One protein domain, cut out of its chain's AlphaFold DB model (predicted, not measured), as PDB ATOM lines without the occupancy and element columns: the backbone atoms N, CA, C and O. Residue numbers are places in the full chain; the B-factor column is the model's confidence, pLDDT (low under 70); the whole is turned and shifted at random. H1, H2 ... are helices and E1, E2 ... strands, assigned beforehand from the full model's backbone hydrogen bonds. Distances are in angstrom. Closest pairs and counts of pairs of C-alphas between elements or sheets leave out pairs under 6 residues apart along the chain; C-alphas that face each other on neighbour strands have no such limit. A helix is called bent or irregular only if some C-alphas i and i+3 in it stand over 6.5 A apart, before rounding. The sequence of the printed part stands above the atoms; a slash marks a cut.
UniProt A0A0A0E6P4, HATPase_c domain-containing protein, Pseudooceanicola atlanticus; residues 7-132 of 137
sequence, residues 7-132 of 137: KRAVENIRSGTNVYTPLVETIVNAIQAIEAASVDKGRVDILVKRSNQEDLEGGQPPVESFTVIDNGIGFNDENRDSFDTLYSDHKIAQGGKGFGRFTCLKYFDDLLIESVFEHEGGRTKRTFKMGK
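What this domain is: This is residues 7 to 132 of the 137 residues of the protein "HATPase_c domain-containing protein" of Pseudooceanicola atlanticus (UniProt A0A0A0E6P4). Two strand hairpins, E1 with E2 and E3 with E4, run roughly along the same axis, with E2 near E3 but no pairing between the hairpins; H2 lies along the E1-E2 hairpin, and H5 packs between residues 21 to 25 of H2 and one end of the E3-E4 hairpin. The short H1 packs on H5, while H3 and H4 are small helices that touch no other helix, and the link of residues 51 to 62 extends the E1-E2 hairpin far from the rest. The printed part has 126 residues, with five named helices and four named strands in the order H1 H2 E1 E2 H3 H4 H5 E3 E4; both two-stranded sheets are antiparallel, and the class is mixed, helices and strands. It is only just compact, close to loose, with a radius of gyration of the C-alphas of 16.2 A, and elongated, spanning 54 by 33 by 24 A.

Where its parts are: H1 is residues 7 to 11, beginning at C-alpha 7 (4.202, 34.424, -42.135). H2 is residues 20 to 36, 24.4 A long, ending at C-alpha 36 (-6.917, 25.421, -13.960). E1 is residues 44 to 50, 19.5 A, and E2 is residues 63 to 70, 21.0 A. H3 is residues 77 to 84, H4 residues 89 to 94 and H5 residues 100 to 107. H4 is irregular, but only just: C-alphas 90 and 93 are 6.9 A apart. E3 is residues 110 to 119, 27.4 A, and E4 is residues 122 to 131, 29.8 A, ending at C-alpha 131 (4.644, 39.703, -34.098).

How they stand to each other: H1 touches H5, the closest C-alphas being those of Val 10 and Lys 106, 5.8 A apart. With residues 21 to 25 alone, H2 touches H5 at a shallow tilt of 28 degrees, opposite ways; the closest C-alphas are those of Pro 22 and Cys 104, 5.0 A. The closest C-alphas of H2 and E2 are those of Ala 30 and Asp 70, 5.6 A. E1 and E2 form an antiparallel hairpin at 164 degrees, with N 47 and O 67 at 2.8 A. E2 and E3 are near each other. H3 and H5 are close but not clearly touching, with the C-alphas of Phe 83 and Arg 101 8.0 A apart; H4 is apart from H3 and H5. The closest C-alphas of H5 and E3 are those of Cys 104 and Leu 111, 6.6 A. E3 and E4 form an antiparallel hairpin at 165 degrees, with N 115 and O 126 at 2.9 A. Every O i to N i+4 pair is within hydrogen-bond range in H1, H2 and H3; H5 has 3 of 4, and H4 has 0 of 2 but 2 of 3 O i to N i+3 pairs.

The domain as a whole: The two C-alphas farthest apart, those of Glu 57 and Glu 120, are 55.3 A apart, while the first and last printed C-alphas are 6.5 A apart. The printed part has no cut. The link from E1 to E2 is long, with 12 residues. The mean pLDDT of the printed part is 83.0; residues 7 to 15, 55 to 56, 58 and 85 to 100 are under 70.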
ATOM      1  N   LYS A   7       4.876  33.767 -41.008       65.94
ATOM      2  CA  LYS A   7       4.202  34.424 -42.135       65.94
ATOM      3  C   LYS A   7       3.438  33.422 -43.006       65.94
ATOM      4  O   LYS A   7       2.247  33.605 -43.245       65.94
ATOM      5  N   ARG A   8       4.083  32.318 -43.399       64.62
ATOM      6  CA  ARG A   8       3.425  31.241 -44.163       64.62
ATOM      7  C   ARG A   8       2.311  30.555 -43.372       64.62
ATOM      8  O   ARG A   8       1.330  30.126 -43.973       64.62
ATOM      9  N   ALA A   9       2.447  30.426 -42.052       67.81
ATOM     10  CA  ALA A   9       1.391  29.854 -41.218       67.81
ATOM     11  C   ALA A   9       0.132  30.738 -41.243       67.81
ATOM     12  O   ALA A   9      -0.961  30.225 -41.465       67.81
ATOM     13  N   VAL A  10       0.297  32.060 -41.107       69.62
ATOM     14  CA  VAL A  10      -0.800  33.044 -41.162       69.62
ATOM     15  C   VAL A  10      -1.481  33.067 -42.536       69.62
ATOM     16  O   VAL A  10      -2.709  33.041 -42.611       69.62
ATOM     17  N   GLU A  11      -0.702  33.053 -43.623       69.69
ATOM     18  CA  GLU A  11      -1.218  33.052 -45.004       69.69
ATOM     19  C   GLU A  11      -2.078  31.814 -45.322       69.69
ATOM     20  O   GLU A  11      -3.019  31.903 -46.107       69.69
ATOM     21  N   ASN A  12      -1.807  30.672 -44.680       67.00
ATOM     22  CA  ASN A  12      -2.547  29.422 -44.887       67.00
ATOM     23  C   ASN A  12      -3.790  29.260 -43.987       67.00
ATOM     24  O   ASN A  12      -4.465  28.225 -44.047       67.00
ATOM     25  N   ILE A  13      -4.131  30.250 -43.152       68.06
ATOM     26  CA  ILE A  13      -5.349  30.202 -42.329       68.06
ATOM     27  C   ILE A  13      -6.580  30.315 -43.243       68.06
ATOM     28  O   ILE A  13      -6.872  31.392 -43.771       68.06
ATOM     29  N   ARG A  14      -7.309  29.192 -43.377       61.03
ATOM     30  CA  ARG A  14      -8.508  29.008 -44.223       61.03
ATOM     31  C   ARG A  14      -9.542  30.141 -44.096       61.03
ATOM     32  O   ARG A  14      -9.634  30.837 -43.079       61.03
ATOM     33  N   SER A  15     -10.366  30.271 -45.136       60.25
ATOM     34  CA  SER A  15     -11.591  31.076 -45.139       60.25
ATOM     35  C   SER A  15     -12.519  30.670 -43.980       60.25
ATOM     36  O   SER A  15     -12.668  29.485 -43.686       60.25
ATOM     37  N   GLY A  16     -13.103  31.661 -43.292       73.06
ATOM     38  CA  GLY A  16     -14.026  31.458 -42.159       73.06
ATOM     39  C   GLY A  16     -13.610  32.099 -40.827       73.06
ATOM     40  O   GLY A  16     -14.362  32.025 -39.863       73.06
ATOM     41  N   THR A  17     -12.441  32.738 -40.763       80.19
ATOM     42  CA  THR A  17     -12.001  33.543 -39.607       80.19
ATOM     43  C   THR A  17     -12.339  35.023 -39.814       80.19
ATOM     44  O   THR A  17     -12.446  35.485 -40.954       80.19
ATOM     45  N   ASN A  18     -12.521  35.774 -38.726       87.00
ATOM     46  CA  ASN A  18     -12.714  37.226 -38.740       87.00
ATOM     47  C   ASN A  18     -11.967  37.886 -37.565       87.00
ATOM     48  O   ASN A  18     -11.350  37.198 -36.754       87.00
ATOM     49  N   VAL A  19     -12.040  39.217 -37.460       86.12
ATOM     50  CA  VAL A  19     -11.349  39.991 -36.410       86.12
ATOM     51  C   VAL A  19     -11.757  39.602 -34.982       86.12
ATOM     52  O   VAL A  19     -10.974  39.776 -34.054       86.12
ATOM     53  N   TYR A  20     -12.943  39.020 -34.792       89.38
ATOM     54  CA  TYR A  20     -13.419  38.562 -33.485       89.38
ATOM     55  C   TYR A  20     -12.908  37.168 -33.115       89.38
ATOM     56  O   TYR A  20     -12.857  36.845 -31.933       89.38
ATOM     57  N   THR A  21     -12.498  36.348 -34.089       88.38
ATOM     58  CA  THR A  21     -11.926  35.019 -33.825       88.38
ATOM     59  C   THR A  21     -10.768  35.050 -32.813       88.38
ATOM     60  O   THR A  21     -10.879  34.350 -31.809       88.38
ATOM     61  N   PRO A  22      -9.705  35.868 -32.981       88.75
ATOM     62  CA  PRO A  22      -8.607  35.909 -32.011       88.75
ATOM     63  C   PRO A  22      -9.039  36.399 -30.622       88.75
ATOM     64  O   PRO A  22      -8.504  35.942 -29.613       88.75
ATOM     65  N   LEU A  23     -10.026  37.298 -30.548       91.94
ATOM     66  CA  LEU A  23     -10.568  37.766 -29.275       91.94
ATOM     67  C   LEU A  23     -11.286  36.630 -28.535       91.94
ATOM     68  O   LEU A  23     -10.998  36.390 -27.366       91.94
ATOM     69  N   VAL A  24     -12.163  35.893 -29.225       91.44
ATOM     70  CA  VAL A  24     -12.864  34.730 -28.656       91.44
ATOM     71  C   VAL A  24     -11.867  33.668 -28.193       91.44
ATOM     72  O   VAL A  24     -11.981  33.174 -27.077       91.44
ATOM     73  N   GLU A  25     -10.859  33.351 -29.007       88.25
ATOM     74  CA  GLU A  25      -9.820  32.379 -28.645       88.25
ATOM     75  C   GLU A  25      -9.034  32.811 -27.398       88.25
ATOM     76  O   GLU A  25      -8.750  31.989 -26.526       88.25
ATOM     77  N   THR A  26      -8.718  34.102 -27.279       91.19
ATOM     78  CA  THR A  26      -8.013  34.647 -26.109       91.19
ATOM     79  C   THR A  26      -8.882  34.576 -24.851       91.19
ATOM     80  O   THR A  26      -8.394  34.174 -23.799       91.19
ATOM     81  N   ILE A  27     -10.179  34.883 -24.961       94.56
ATOM     82  CA  ILE A  27     -11.134  34.777 -23.845       94.56
ATOM     83  C   ILE A  27     -11.295  33.322 -23.394       94.56
ATOM     84  O   ILE A  27     -11.308  33.051 -22.198       94.56
ATOM     85  N   VAL A  28     -11.373  32.368 -24.327       92.56
ATOM     86  CA  VAL A  28     -11.441  30.938 -23.982       92.56
ATOM     87  C   VAL A  28     -10.179  30.497 -23.239       92.56
ATOM     88  O   VAL A  28     -10.288  29.802 -22.233       92.56
ATOM     89  N   ASN A  29      -8.991  30.932 -23.673       91.31
ATOM     90  CA  ASN A  29      -7.746  30.628 -22.957       91.31
ATOM     91  C   ASN A  29      -7.726  31.237 -21.541       91.31
ATOM     92  O   ASN A  29      -7.284  30.572 -20.610       91.31
ATOM     93  N   ALA A  30      -8.237  32.459 -21.369       95.44
ATOM     94  CA  ALA A  30      -8.389  33.094 -20.059       95.44
ATOM     95  C   ALA A  30      -9.317  32.290 -19.126       95.44
ATOM     96  O   ALA A  30      -8.974  32.037 -17.974       95.44
ATOM     97  N   ILE A  31     -10.464  31.824 -19.633       95.38
ATOM     98  CA  ILE A  31     -11.394  30.972 -18.869       95.38
ATOM     99  C   ILE A  31     -10.710  29.662 -18.454       95.38
ATOM    100  O   ILE A  31     -10.759  29.291 -17.284       95.38
ATOM    101  N   GLN A  32     -10.004  29.001 -19.377       92.94
ATOM    102  CA  GLN A  32      -9.253  27.774 -19.083       92.94
ATOM    103  C   GLN A  32      -8.174  27.998 -18.010       92.94
ATOM    104  O   GLN A  32      -7.977  27.146 -17.146       92.94
ATOM    105  N   ALA A  33      -7.489  29.145 -18.032       94.88
ATOM    106  CA  ALA A  33      -6.480  29.489 -17.031       94.88
ATOM    107  C   ALA A  33      -7.086  29.693 -15.632       94.88
ATOM    108  O   ALA A  33      -6.471  29.313 -14.633       94.88
ATOM    109  N   ILE A  34      -8.284  30.278 -15.555       97.19
ATOM    110  CA  ILE A  34      -9.047  30.453 -14.309       97.19
ATOM    111  C   ILE A  34      -9.495  29.100 -13.751       97.19
ATOM    112  O   ILE A  34      -9.312  28.841 -12.560       97.19
ATOM    113  N   GLU A  35     -10.045  28.232 -14.607       95.38
ATOM    114  CA  GLU A  35     -10.467  26.877 -14.230       95.38
ATOM    115  C   GLU A  35      -9.284  26.060 -13.696       95.38
ATOM    116  O   GLU A  35      -9.382  25.453 -12.630       95.38
ATOM    117  N   ALA A  36      -8.136  26.110 -14.380       94.81
ATOM    118  CA  ALA A  36      -6.917  25.421 -13.960       94.81
ATOM    119  C   ALA A  36      -6.392  25.907 -12.598       94.81
ATOM    120  O   ALA A  36      -5.885  25.107 -11.814       94.81
ATOM    121  N   ALA A  37      -6.541  27.197 -12.288       94.19
ATOM    122  CA  ALA A  37      -6.168  27.753 -10.989       94.19
ATOM    123  C   ALA A  37      -7.207  27.494  -9.883       94.19
ATOM    124  O   ALA A  37      -6.955  27.847  -8.732       94.19
ATOM    125  N   SER A  38      -8.363  26.896 -10.202       94.31
ATOM    126  CA  SER A  38      -9.461  26.666  -9.247       94.31
ATOM    127  C   SER A  38      -9.867  27.942  -8.490       94.31
ATOM    128  O   SER A  38     -10.114  27.925  -7.283       94.31
ATOM    129  N   VAL A  39      -9.900  29.078  -9.194       93.25
ATOM    130  CA  VAL A  39     -10.194  30.389  -8.600       93.25
ATOM    131  C   VAL A  39     -11.694  30.530  -8.341       93.25
ATOM    132  O   VAL A  39     -12.491  30.535  -9.274       93.25
ATOM    133  N   ASP A  40     -12.072  30.737  -7.078       92.50
ATOM    134  CA  ASP A  40     -13.475  30.902  -6.653       92.50
ATOM    135  C   ASP A  40     -14.163  32.116  -7.311       92.50
ATOM    136  O   ASP A  40     -15.312  32.055  -7.744       92.50
ATOM    137  N   LYS A  41     -13.432  33.230  -7.449       96.31
ATOM    138  CA  LYS A  41     -13.900  34.467  -8.099       96.31
ATOM    139  C   LYS A  41     -13.143  34.729  -9.394       96.31
ATOM    140  O   LYS A  41     -12.391  35.701  -9.507       96.31
ATOM    141  N   GLY A  42     -13.310  33.818 -10.348       97.19
ATOM    142  CA  GLY A  42     -12.768  33.966 -11.694       97.19
ATOM    143  C   GLY A  42     -13.254  35.253 -12.360       97.19
ATOM    144  O   GLY A  42     -14.440  35.584 -12.302       97.19
ATOM    145  N   ARG A  43     -12.340  35.997 -12.984       98.00
ATOM    146  CA  ARG A  43     -12.635  37.264 -13.655       98.00
ATOM    147  C   ARG A  43     -11.862  37.358 -14.961       98.00
ATOM    148  O   ARG A  43     -10.651  37.173 -14.969       98.00
ATOM    149  N   VAL A  44     -12.570  37.723 -16.027       98.31
ATOM    150  CA  VAL A  44     -11.981  38.105 -17.311       98.31
ATOM    151  C   VAL A  44     -12.430  39.525 -17.638       98.31
ATOM    152  O   VAL A  44     -13.624  39.769 -17.809       98.31
ATOM    153  N   ASP A  45     -11.488  40.459 -17.721       98.44
ATOM    154  CA  ASP A  45     -11.734  41.820 -18.193       98.44
ATOM    155  C   ASP A  45     -11.312  41.950 -19.656       98.44
ATOM    156  O   ASP A  45     -10.242  41.489 -20.056       98.44
ATOM    157  N   ILE A  46     -12.141  42.624 -20.455       97.56
ATOM    158  CA  ILE A  46     -11.857  42.912 -21.862       97.56
ATOM    159  C   ILE A  46     -11.852  44.425 -22.035       97.56
ATOM    160  O   ILE A  46     -12.886  45.080 -21.908       97.56
ATOM    161  N   LEU A  47     -10.684  44.982 -22.336       97.50
ATOM    162  CA  LEU A  47     -10.501  46.407 -22.566       97.50
ATOM    163  C   LEU A  47     -10.346  46.655 -24.064       97.50
ATOM    164  O   LEU A  47      -9.495  46.053 -24.719       97.50
ATOM    165  N   VAL A  48     -11.158  47.565 -24.600       95.06
ATOM    166  CA  VAL A  48     -11.102  47.987 -26.003       95.06
ATOM    167  C   VAL A  48     -10.436  49.354 -26.064       95.06
ATOM    168  O   VAL A  48     -10.981  50.331 -25.550       95.06
ATOM    169  N   LYS A  49      -9.270  49.437 -26.705       94.06
ATOM    170  CA  LYS A  49      -8.596  50.709 -26.957       94.06
ATOM    171  C   LYS A  49      -9.037  51.239 -28.314       94.06
ATOM    172  O   LYS A  49      -8.866  50.566 -29.329       94.06
ATOM    173  N   ARG A  50      -9.590  52.447 -28.332       91.94
ATOM    174  CA  ARG A  50      -9.921  53.185 -29.555       91.94
ATOM    175  C   ARG A  50      -8.932  54.318 -29.769       91.94
ATOM    176  O   ARG A  50      -8.270  54.736 -28.819       91.94
ATOM    177  N   SER A  51      -8.835  54.784 -31.006       90.38
ATOM    178  CA  SER A  51      -7.975  55.913 -31.323       90.38
ATOM    179  C   SER A  51      -8.432  57.178 -30.610       90.38
ATOM    180  O   SER A  51      -9.621  57.388 -30.382       90.38
ATOM    181  N   ASN A  52      -7.467  58.026 -30.269       85.19
ATOM    182  CA  ASN A  52      -7.740  59.364 -29.749       85.19
ATOM    183  C   ASN A  52      -7.990  60.373 -30.878       85.19
ATOM    184  O   ASN A  52      -8.381  61.501 -30.596       85.19
ATOM    185  N   GLN A  53      -7.731  60.005 -32.141       80.50
ATOM    186  CA  GLN A  53      -8.148  60.824 -33.272       80.50
ATOM    187  C   GLN A  53      -9.654  60.684 -33.456       80.50
ATOM    188  O   GLN A  53     -10.162  59.584 -33.681       80.50
ATOM    189  N   GLU A  54     -10.348  61.813 -33.351       70.81
ATOM    190  CA  GLU A  54     -11.754  61.895 -33.714       70.81
ATOM    191  C   GLU A  54     -11.915  61.533 -35.187       70.81
ATOM    192  O   GLU A  54     -11.113  61.921 -36.043       70.81
ATOM    193  N   ASP A  55     -12.948  60.749 -35.466       69.19
ATOM    194  CA  ASP A  55     -13.329  60.455 -36.831       69.19
ATOM    195  C   ASP A  55     -13.792  61.757 -37.500       69.19
ATOM    196  O   ASP A  55     -14.652  62.465 -36.971       69.19
ATOM    197  N   LEU A  56     -13.214  62.077 -38.660       68.19
ATOM    198  CA  LEU A  56     -13.521  63.300 -39.411       68.19
ATOM    199  C   LEU A  56     -15.008  63.378 -39.796       68.19
ATOM    200  O   LEU A  56     -15.528  64.473 -39.997       68.19
ATOM    201  N   GLU A  57     -15.688  62.231 -39.872       75.69
ATOM    202  CA  GLU A  57     -17.113  62.120 -40.203       75.69
ATOM    203  C   GLU A  57     -18.036  62.031 -38.968       75.69
ATOM    204  O   GLU A  57     -19.243  61.833 -39.106       75.69
ATOM    205  N   GLY A  58     -17.508  62.220 -37.749       69.12
ATOM    206  CA  GLY A  58     -18.308  62.250 -36.515       69.12
ATOM    207  C   GLY A  58     -18.706  60.871 -35.963       69.12
ATOM    208  O   GLY A  58     -19.658  60.772 -35.185       69.12
ATOM    209  N   GLY A  59     -18.000  59.807 -36.355       78.94
ATOM    210  CA  GLY A  59     -18.171  58.444 -35.848       78.94
ATOM    211  C   GLY A  59     -17.377  58.125 -34.573       78.94
ATOM    212  O   GLY A  59     -16.597  58.925 -34.055       78.94
ATOM    213  N   GLN A  60     -17.566  56.908 -34.045       82.69
ATOM    214  CA  GLN A  60     -16.698  56.403 -32.977       82.69
ATOM    215  C   GLN A  60     -15.287  56.172 -33.531       82.69
ATOM    216  O   GLN A  60     -15.164  55.473 -34.541       82.69
ATOM    217  N   PRO A  61     -14.228  56.631 -32.839       88.56
ATOM    218  CA  PRO A  61     -12.865  56.383 -33.282       88.56
ATOM    219  C   PRO A  61     -12.593  54.887 -33.492       88.56
ATOM    220  O   PRO A  61     -13.132  54.046 -32.747       88.56
ATOM    221  N   PRO A  62     -11.761  54.526 -34.485       88.81
ATOM    222  CA  PRO A  62     -11.483  53.134 -34.811       88.81
ATOM    223  C   PRO A  62     -10.873  52.397 -33.615       88.81
ATOM    224  O   PRO A  62     -10.159  52.979 -32.798       88.81
ATOM    225  N   VAL A  63     -11.166  51.100 -33.505       90.88
ATOM    226  CA  VAL A  63     -10.537  50.233 -32.499       90.88
ATOM    227  C   VAL A  63      -9.093  49.961 -32.914       90.88
ATOM    228  O   VAL A  63      -8.852  49.466 -34.010       90.88
ATOM    229  N   GLU A  64      -8.148  50.261 -32.026       92.44
ATOM    230  CA  GLU A  64      -6.717  50.027 -32.236       92.44
ATOM    231  C   GLU A  64      -6.280  48.671 -31.680       92.44
ATOM    232  O   GLU A  64      -5.480  47.970 -32.295       92.44
ATOM    233  N   SER A  65      -6.785  48.291 -30.504       94.25
ATOM    234  CA  SER A  65      -6.366  47.057 -29.842       94.25
ATOM    235  C   SER A  65      -7.382  46.559 -28.819       94.25
ATOM    236  O   SER A  65      -8.244  47.296 -28.337       94.25
ATOM    237  N   PHE A  66      -7.220  45.296 -28.434       95.56
ATOM    238  CA  PHE A  66      -7.925  44.670 -27.322       95.56
ATOM    239  C   PHE A  66      -6.909  44.222 -26.270       95.56
ATOM    240  O   PHE A  66      -5.812  43.792 -26.615       95.56
ATOM    241  N   THR A  67      -7.265  44.315 -24.991       97.19
ATOM    242  CA  THR A  67      -6.521  43.698 -23.883       97.19
ATOM    243  C   THR A  67      -7.461  42.759 -23.146       97.19
ATOM    244  O   THR A  67      -8.536  43.183 -22.729       97.19
ATOM    245  N   VAL A  68      -7.065  41.496 -23.006       97.38
ATOM    246  CA  VAL A  68      -7.783  40.500 -22.202       97.38
ATOM    247  C   VAL A  68      -6.959  40.252 -20.948       97.38
ATOM    248  O   VAL A  68      -5.766  39.974 -21.051       97.38
ATOM    249  N   ILE A  69      -7.581  40.403 -19.784       98.44
ATOM    250  CA  ILE A  69      -6.939  40.242 -18.479       98.44
ATOM    251  C   ILE A  69      -7.711  39.181 -17.713       98.44
ATOM    252  O   ILE A  69      -8.923  39.307 -17.551       98.44
ATOM    253  N   ASP A  70      -7.012  38.168 -17.220       98.19
ATOM    254  CA  ASP A  70      -7.564  37.143 -16.345       98.19
ATOM    255  C   ASP A  70      -6.795  37.061 -15.025       98.19
ATOM    256  O   ASP A  70      -5.676  37.564 -14.897       98.19
ATOM    257  N   ASN A  71      -7.421  36.452 -14.021       97.88
ATOM    258  CA  ASN A  71      -6.805  36.138 -12.733       97.88
ATOM    259  C   ASN A  71      -6.546  34.634 -12.562       97.88
ATOM    260  O   ASN A  71      -6.651  34.123 -11.448       97.88
ATOM    261  N   GLY A  72      -6.259  33.928 -13.659       97.56
ATOM    262  CA  GLY A  72      -5.979  32.499 -13.671       97.56
ATOM    263  C   GLY A  72      -4.534  32.140 -13.332       97.56
ATOM    264  O   GLY A  72      -3.777  32.926 -12.763       97.56
ATOM    265  N   ILE A  73      -4.143  30.917 -13.703       96.56
ATOM    266  CA  ILE A  73      -2.847  30.314 -13.338       96.56
ATOM    267  C   ILE A  73      -1.630  30.996 -13.996       96.56
ATOM    268  O   ILE A  73      -0.489  30.782 -13.586       96.56
ATOM    269  N   GLY A  74      -1.869  31.825 -15.017       95.94
ATOM    270  CA  GLY A  74      -0.841  32.550 -15.756       95.94
ATOM    271  C   GLY A  74       0.017  31.674 -16.678       95.94
ATOM    272  O   GLY A  74      -0.245  30.493 -16.907       95.94
ATOM    273  N   PHE A  75       1.066  32.267 -17.247       93.94
ATOM    274  CA  PHE A  75       2.010  31.600 -18.151       93.94
ATOM    275  C   PHE A  75       3.129  30.892 -17.380       93.94
ATOM    276  O   PHE A  75       4.301  31.267 -17.506       93.94
ATOM    277  N   ASN A  76       2.765  29.854 -16.619       92.62
ATOM    278  CA  ASN A  76       3.718  28.878 -16.083       92.62
ATOM    279  C   ASN A  76       4.454  28.131 -17.219       92.62
ATOM    280  O   ASN A  76       4.243  28.409 -18.403       92.62
ATOM    281  N   ASP A  77       5.364  27.223 -16.876       90.06
ATOM    282  CA  ASP A  77       6.183  26.541 -17.885       90.06
ATOM    283  C   ASP A  77       5.342  25.663 -18.822       90.06
ATOM    284  O   ASP A  77       5.501  25.760 -20.034       90.06
ATOM    285  N   GLU A  78       4.339  24.950 -18.305       88.25
ATOM    286  CA  GLU A  78       3.410  24.159 -19.127       88.25
ATOM    287  C   GLU A  78       2.620  25.023 -20.128       88.25
ATOM    288  O   GLU A  78       2.540  24.709 -21.319       88.25
ATOM    289  N   ASN A  79       2.062  26.151 -19.678       88.31
ATOM    290  CA  ASN A  79       1.313  27.071 -20.535       88.31
ATOM    291  C   ASN A  79       2.220  27.787 -21.538       88.31
ATOM    292  O   ASN A  79       1.793  28.092 -22.655       88.31
ATOM    293  N   ARG A  80       3.478  28.040 -21.170       88.44
ATOM    294  CA  ARG A  80       4.473  28.591 -22.088       88.44
ATOM    295  C   ARG A  80       4.858  27.583 -23.163       88.44
ATOM    296  O   ARG A  80       4.856  27.943 -24.338       88.44
ATOM    297  N   ASP A  81       5.094  26.335 -22.794       84.06
ATOM    298  CA  ASP A  81       5.408  25.271 -23.744       84.06
ATOM    299  C   ASP A  81       4.219  24.992 -24.672       84.06
ATOM    300  O   ASP A  81       4.389  24.831 -25.884       84.06
ATOM    301  N   SER A  82       2.991  25.034 -24.144       81.38
ATOM    302  CA  SER A  82       1.761  24.965 -24.944       81.38
ATOM    303  C   SER A  82       1.651  26.134 -25.929       81.38
ATOM    304  O   SER A  82       1.272  25.948 -27.091       81.38
ATOM    305  N   PHE A  83       2.032  27.341 -25.499       82.44
ATOM    306  CA  PHE A  83       2.081  28.514 -26.367       82.44
ATOM    307  C   PHE A  83       3.156  28.392 -27.447       82.44
ATOM    308  O   PHE A  83       2.918  28.828 -28.564       82.44
ATOM    309  N   ASP A  84       4.314  27.797 -27.183       74.31
ATOM    310  CA  ASP A  84       5.371  27.670 -28.191       74.31
ATOM    311  C   ASP A  84       5.117  26.485 -29.146       74.31
ATOM    312  O   ASP A  84       5.470  26.536 -30.330       74.31
ATOM    313  N   THR A  85       4.388  25.460 -28.696       67.38
ATOM    314  CA  THR A  85       4.090  24.267 -29.497       67.38
ATOM    315  C   THR A  85       3.069  24.563 -30.597       67.38
ATOM    316  O   THR A  85       1.938  25.007 -30.374       67.38
ATOM    317  N   LEU A  86       3.482  24.361 -31.844       59.91
ATOM    318  CA  LEU A  86       2.623  24.402 -33.027       59.91
ATOM    319  C   LEU A  86       2.060  23.008 -33.303       59.91
ATOM    320  O   LEU A  86       2.797  22.035 -33.193       59.91
ATOM    321  N   TYR A  87       0.789  22.923 -33.712       54.22
ATOM    322  CA  TYR A  87       0.133  21.648 -34.039       54.22
ATOM    323  C   TYR A  87       0.185  20.614 -32.903       54.22
ATOM    324  O   TYR A  87       0.363  19.430 -33.159       54.22
ATOM    325  N   SER A  88       0.044  21.030 -31.640       44.97
ATOM    326  CA  SER A  88      -0.089  20.053 -30.559       44.97
ATOM    327  C   SER A  88      -1.370  19.241 -30.788       44.97
ATOM    328  O   SER A  88      -2.476  19.765 -30.603       44.97
ATOM    329  N   ASP A  89      -1.222  17.968 -31.156       39.84
ATOM    330  CA  ASP A  89      -2.323  17.009 -31.345       39.84
ATOM    331  C   ASP A  89      -3.268  16.954 -30.127       39.84
ATOM    332  O   ASP A  89      -4.452  16.642 -30.245       39.84
ATOM    333  N   HIS A  90      -2.769  17.378 -28.961       40.41
ATOM    334  CA  HIS A  90      -3.484  17.468 -27.694       40.41
ATOM    335  C   HIS A  90      -4.773  18.307 -27.696       40.41
ATOM    336  O   HIS A  90      -5.662  18.010 -26.901       40.41
ATOM    337  N   LYS A  91      -4.928  19.322 -28.564       44.94
ATOM    338  CA  LYS A  91      -6.158  20.150 -28.599       44.94
ATOM    339  C   LYS A  91      -7.161  19.747 -29.688       44.94
ATOM    340  O   LYS A  91      -8.266  20.290 -29.706       44.94
ATOM    341  N   ILE A  92      -6.855  18.755 -30.532       44.28
ATOM    342  CA  ILE A  92      -7.764  18.300 -31.603       44.28
ATOM    343  C   ILE A  92      -9.072  17.746 -31.016       44.28
ATOM    344  O   ILE A  92     -10.148  18.056 -31.526       44.28
ATOM    345  N   ALA A  93      -8.996  17.017 -29.898       39.31
ATOM    346  CA  ALA A  93     -10.164  16.471 -29.200       39.31
ATOM    347  C   ALA A  93     -11.084  17.548 -28.586       39.31
ATOM    348  O   ALA A  93     -12.268  17.298 -28.389       39.31
ATOM    349  N   GLN A  94     -10.565  18.755 -28.331       44.41
ATOM    350  CA  GLN A  94     -11.314  19.910 -27.815       44.41
ATOM    351  C   GLN A  94     -11.615  20.958 -28.908       44.41
ATOM    352  O   GLN A  94     -11.989  22.088 -28.609       44.41
ATOM    353  N   GLY A  95     -11.425  20.615 -30.190       42.94
ATOM    354  CA  GLY A  95     -11.683  21.510 -31.328       42.94
ATOM    355  C   GLY A  95     -10.593  22.559 -31.604       42.94
ATOM    356  O   GLY A  95     -10.708  23.326 -32.561       42.94
ATOM    357  N   GLY A  96      -9.509  22.583 -30.824       46.34
ATOM    358  CA  GLY A  96      -8.393  23.512 -30.989       46.34
ATOM    359  C   GLY A  96      -7.332  22.976 -31.953       46.34
ATOM    360  O   GLY A  96      -6.610  22.036 -31.650       46.34
ATOM    361  N   LYS A  97      -7.170  23.613 -33.116       53.59
ATOM    362  CA  LYS A  97      -6.219  23.183 -34.167       53.59
ATOM    363  C   LYS A  97      -4.752  23.577 -33.912       53.59
ATOM    364  O   LYS A  97      -3.943  23.520 -34.832       53.59
ATOM    365  N   GLY A  98      -4.409  24.058 -32.713       54.50
ATOM    366  CA  GLY A  98      -3.062  24.571 -32.411       54.50
ATOM    367  C   GLY A  98      -2.686  25.849 -33.179       54.50
ATOM    368  O   GLY A  98      -1.503  26.133 -33.343       54.50
ATOM    369  N   PHE A  99      -3.684  26.603 -33.661       62.19
ATOM    370  CA  PHE A  99      -3.520  27.758 -34.556       62.19
ATOM    371  C   PHE A  99      -3.944  29.111 -33.959       62.19
ATOM    372  O   PHE A  99      -3.640  30.138 -34.557       62.19
ATOM    373  N   GLY A 100      -4.623  29.143 -32.805       64.88
ATOM    374  CA  GLY A 100      -5.370  30.335 -32.371       64.88
ATOM    375  C   GLY A 100      -4.530  31.608 -32.198       64.88
ATOM    376  O   GLY A 100      -4.875  32.677 -32.689       64.88
ATOM    377  N   ARG A 101      -3.323  31.488 -31.633       75.06
ATOM    378  CA  ARG A 101      -2.392  32.629 -31.512       75.06
ATOM    379  C   ARG A 101      -1.901  33.179 -32.862       75.06
ATOM    380  O   ARG A 101      -1.559  34.352 -32.957       75.06
ATOM    381  N   PHE A 102      -1.901  32.367 -33.925       77.69
ATOM    382  CA  PHE A 102      -1.602  32.835 -35.286       77.69
ATOM    383  C   PHE A 102      -2.797  33.546 -35.915       77.69
ATOM    384  O   PHE A 102      -2.597  34.419 -36.758       77.69
ATOM    385  N   THR A 103      -4.027  33.240 -35.485       80.06
ATOM    386  CA  THR A 103      -5.200  34.042 -35.846       80.06
ATOM    387  C   THR A 103      -5.038  35.477 -35.347       80.06
ATOM    388  O   THR A 103      -5.393  36.402 -36.075       80.06
ATOM    389  N   CYS A 104      -4.423  35.695 -34.174       86.38
ATOM    390  CA  CYS A 104      -4.083  37.047 -33.710       86.38
ATOM    391  C   CYS A 104      -3.212  37.765 -34.744       86.38
ATOM    392  O   CYS A 104      -3.559  38.857 -35.175       86.38
ATOM    393  N   LEU A 105      -2.165  37.106 -35.246       86.19
ATOM    394  CA  LEU A 105      -1.285  37.667 -36.278       86.19
ATOM    395  C   LEU A 105      -1.920  37.777 -37.671       86.19
ATOM    396  O   LEU A 105      -1.303  38.331 -38.576       86.19
ATOM    397  N   LYS A 106      -3.129  37.258 -37.891       84.62
ATOM    398  CA  LYS A 106      -3.878  37.507 -39.130       84.62
ATOM    399  C   LYS A 106      -4.551  38.879 -39.109       84.62
ATOM    400  O   LYS A 106      -4.609  39.533 -40.147       84.62
ATOM    401  N   TYR A 107      -5.031  39.312 -37.943       87.94
ATOM    402  CA  TYR A 107      -5.832  40.534 -37.786       87.94
ATOM    403  C   TYR A 107      -5.118  41.661 -37.031       87.94
ATOM    404  O   TYR A 107      -5.517  42.811 -37.162       87.94
ATOM    405  N   PHE A 108      -4.048  41.349 -36.303       89.56
ATOM    406  CA  PHE A 108      -3.226  42.286 -35.540       89.56
ATOM    407  C   PHE A 108      -1.750  42.100 -35.901       89.56
ATOM    408  O   PHE A 108      -1.350  41.037 -36.381       89.56
ATOM    409  N   ASP A 109      -0.935  43.133 -35.706       90.19
ATOM    410  CA  ASP A 109       0.497  43.073 -36.028       90.19
ATOM    411  C   ASP A 109       1.322  42.410 -34.926       90.19
ATOM    412  O   ASP A 109       2.262  41.664 -35.226       90.19
ATOM    413  N   ASP A 110       0.912  42.623 -33.676       90.56
ATOM    414  CA  ASP A 110       1.562  42.118 -32.477       90.56
ATOM    415  C   ASP A 110       0.542  41.502 -31.507       90.56
ATOM    416  O   ASP A 110      -0.577  41.985 -31.338       90.56
ATOM    417  N   LEU A 111       0.975  40.443 -30.829       91.94
ATOM    418  CA  LEU A 111       0.355  39.851 -29.654       91.94
ATOM    419  C   LEU A 111       1.337  40.005 -28.488       91.94
ATOM    420  O   LEU A 111       2.445  39.463 -28.521       91.94
ATOM    421  N   LEU A 112       0.931  40.759 -27.472       94.75
ATOM    422  CA  LEU A 112       1.728  41.055 -26.284       94.75
ATOM    423  C   LEU A 112       1.187  40.256 -25.102       94.75
ATOM    424  O   LEU A 112      -0.017  40.260 -24.859       94.75
ATOM    425  N   ILE A 113       2.076  39.587 -24.375       95.06
ATOM    426  CA  ILE A 113       1.729  38.808 -23.191       95.06
ATOM    427  C   ILE A 113       2.497  39.376 -22.008       95.06
ATOM    428  O   ILE A 113       3.723  39.492 -22.048       95.06
ATOM    429  N   GLU A 114       1.772  39.664 -20.937       97.50
ATOM    430  CA  GLU A 114       2.303  39.902 -19.603       97.50
ATOM    431  C   GLU A 114       1.547  39.002 -18.630       97.50
ATOM    432  O   GLU A 114       0.320  38.966 -18.642       97.50
ATOM    433  N   SER A 115       2.269  38.249 -17.804       97.38
ATOM    434  CA  SER A 115       1.654  37.312 -16.873       97.38
ATOM    435  C   SER A 115       2.476  37.165 -15.604       97.38
ATOM    436  O   SER A 115       3.708  37.156 -15.647       97.38
ATOM    437  N   VAL A 116       1.783  37.043 -14.476       96.50
ATOM    438  CA  VAL A 116       2.361  36.674 -13.185       96.50
ATOM    439  C   VAL A 116       1.828  35.296 -12.826       96.50
ATOM    440  O   VAL A 116       0.625  35.072 -12.903       96.50
ATOM    441  N   PHE A 117       2.717  34.385 -12.450       95.50
ATOM    442  CA  PHE A 117       2.373  33.014 -12.083       95.50
ATOM    443  C   PHE A 117       3.205  32.555 -10.883       95.50
ATOM    444  O   PHE A 117       4.250  33.139 -10.570       95.50
ATOM    445  N   GLU A 118       2.730  31.520 -10.199       92.62
ATOM    446  CA  GLU A 118       3.438  30.889  -9.084       92.62
ATOM    447  C   GLU A 118       4.286  29.710  -9.584       92.62
ATOM    448  O   GLU A 118       3.889  28.972 -10.485       92.62
ATOM    449  N   HIS A 119       5.477  29.558  -9.011       87.81
ATOM    450  CA  HIS A 119       6.383  28.424  -9.205       87.81
ATOM    451  C   HIS A 119       7.046  28.088  -7.860       87.81
ATOM    452  O   HIS A 119       6.877  28.833  -6.892       87.81
ATOM    453  N   GLU A 120       7.825  27.006  -7.783       84.38
ATOM    454  CA  GLU A 120       8.453  26.550  -6.526       84.38
ATOM    455  C   GLU A 120       9.275  27.642  -5.802       84.38
ATOM    456  O   GLU A 120       9.374  27.627  -4.578       84.38
ATOM    457  N   GLY A 121       9.813  28.630  -6.531       87.06
ATOM    458  CA  GLY A 121      10.575  29.762  -5.988       87.06
ATOM    459  C   GLY A 121       9.762  31.021  -5.648       87.06
ATOM    460  O   GLY A 121      10.355  32.049  -5.321       87.06
ATOM    461  N   GLY A 122       8.428  30.990  -5.750       92.25
ATOM    462  CA  GLY A 122       7.539  32.125  -5.468       92.25
ATOM    463  C   GLY A 122       6.806  32.663  -6.701       92.25
ATOM    464  O   GLY A 122       6.488  31.922  -7.629       92.25
ATOM    465  N   ARG A 123       6.496  33.965  -6.723       94.06
ATOM    466  CA  ARG A 123       5.816  34.606  -7.865       94.06
ATOM    467  C   ARG A 123       6.808  35.136  -8.883       94.06
ATOM    468  O   ARG A 123       7.687  35.924  -8.542       94.06
ATOM    469  N   THR A 124       6.589  34.779 -10.141       95.19
ATOM    470  CA  THR A 124       7.409  35.209 -11.273       95.19
ATOM    471  C   THR A 124       6.559  35.977 -12.269       95.19
ATOM    472  O   THR A 124       5.444  35.577 -12.593       95.19
ATOM    473  N   LYS A 125       7.105  37.087 -12.777       96.06
ATOM    474  CA  LYS A 125       6.535  37.838 -13.897       96.06
ATOM    475  C   LYS A 125       7.236  37.434 -15.191       96.06
ATOM    476  O   LYS A 125       8.463  37.396 -15.248       96.06
ATOM    477  N   ARG A 126       6.461  37.186 -16.244       93.94
ATOM    478  CA  ARG A 126       6.949  36.884 -17.590       93.94
ATOM    479  C   ARG A 126       6.257  37.791 -18.599       93.94
ATOM    480  O   ARG A 126       5.036  37.921 -18.595       93.94
ATOM    481  N   THR A 127       7.058  38.385 -19.478       95.75
ATOM    482  CA  THR A 127       6.589  39.239 -20.571       95.75
ATOM    483  C   THR A 127       7.240  38.779 -21.866       95.75
ATOM    484  O   THR A 127       8.449  38.555 -21.910       95.75
ATOM    485  N   PHE A 128       6.449  38.606 -22.918       92.00
ATOM    486  CA  PHE A 128       6.946  38.263 -24.249       92.00
ATOM    487  C   PHE A 128       5.979  38.755 -25.322       92.00
ATOM    488  O   PHE A 128       4.834  39.107 -25.042       92.00
ATOM    489  N   LYS A 129       6.459  38.804 -26.564       90.06
ATOM    490  CA  LYS A 129       5.656  39.219 -27.710       90.06
ATOM    491  C   LYS A 129       5.793  38.250 -28.867       90.06
ATOM    492  O   LYS A 129       6.840  37.635 -29.054       90.06
ATOM    493  N   MET A 130       4.748  38.193 -29.673       85.31
ATOM    494  CA  MET A 130       4.722  37.501 -30.947       85.31
ATOM    495  C   MET A 130       4.230  38.498 -31.996       85.31
ATOM    496  O   MET A 130       3.159  39.063 -31.825       85.31
ATOM    497  N   GLY A 131       5.001  38.737 -33.055       82.62
ATOM    498  CA  GLY A 131       4.644  39.703 -34.098       82.62
ATOM    499  C   GLY A 131       4.878  39.154 -35.502       82.62
ATOM    500  O   GLY A 131       5.582  38.158 -35.680       82.62
ATOM    501  N   LYS A 132       4.306  39.813 -36.517       70.12
ATOM    502  CA  LYS A 132       4.480  39.435 -37.938       70.12
ATOM    503  C   LYS A 132       5.926  39.568 -38.430       70.12
ATOM    504  O   LYS A 132       6.346  38.843 -39.332       70.12
TER     505      LYS A 132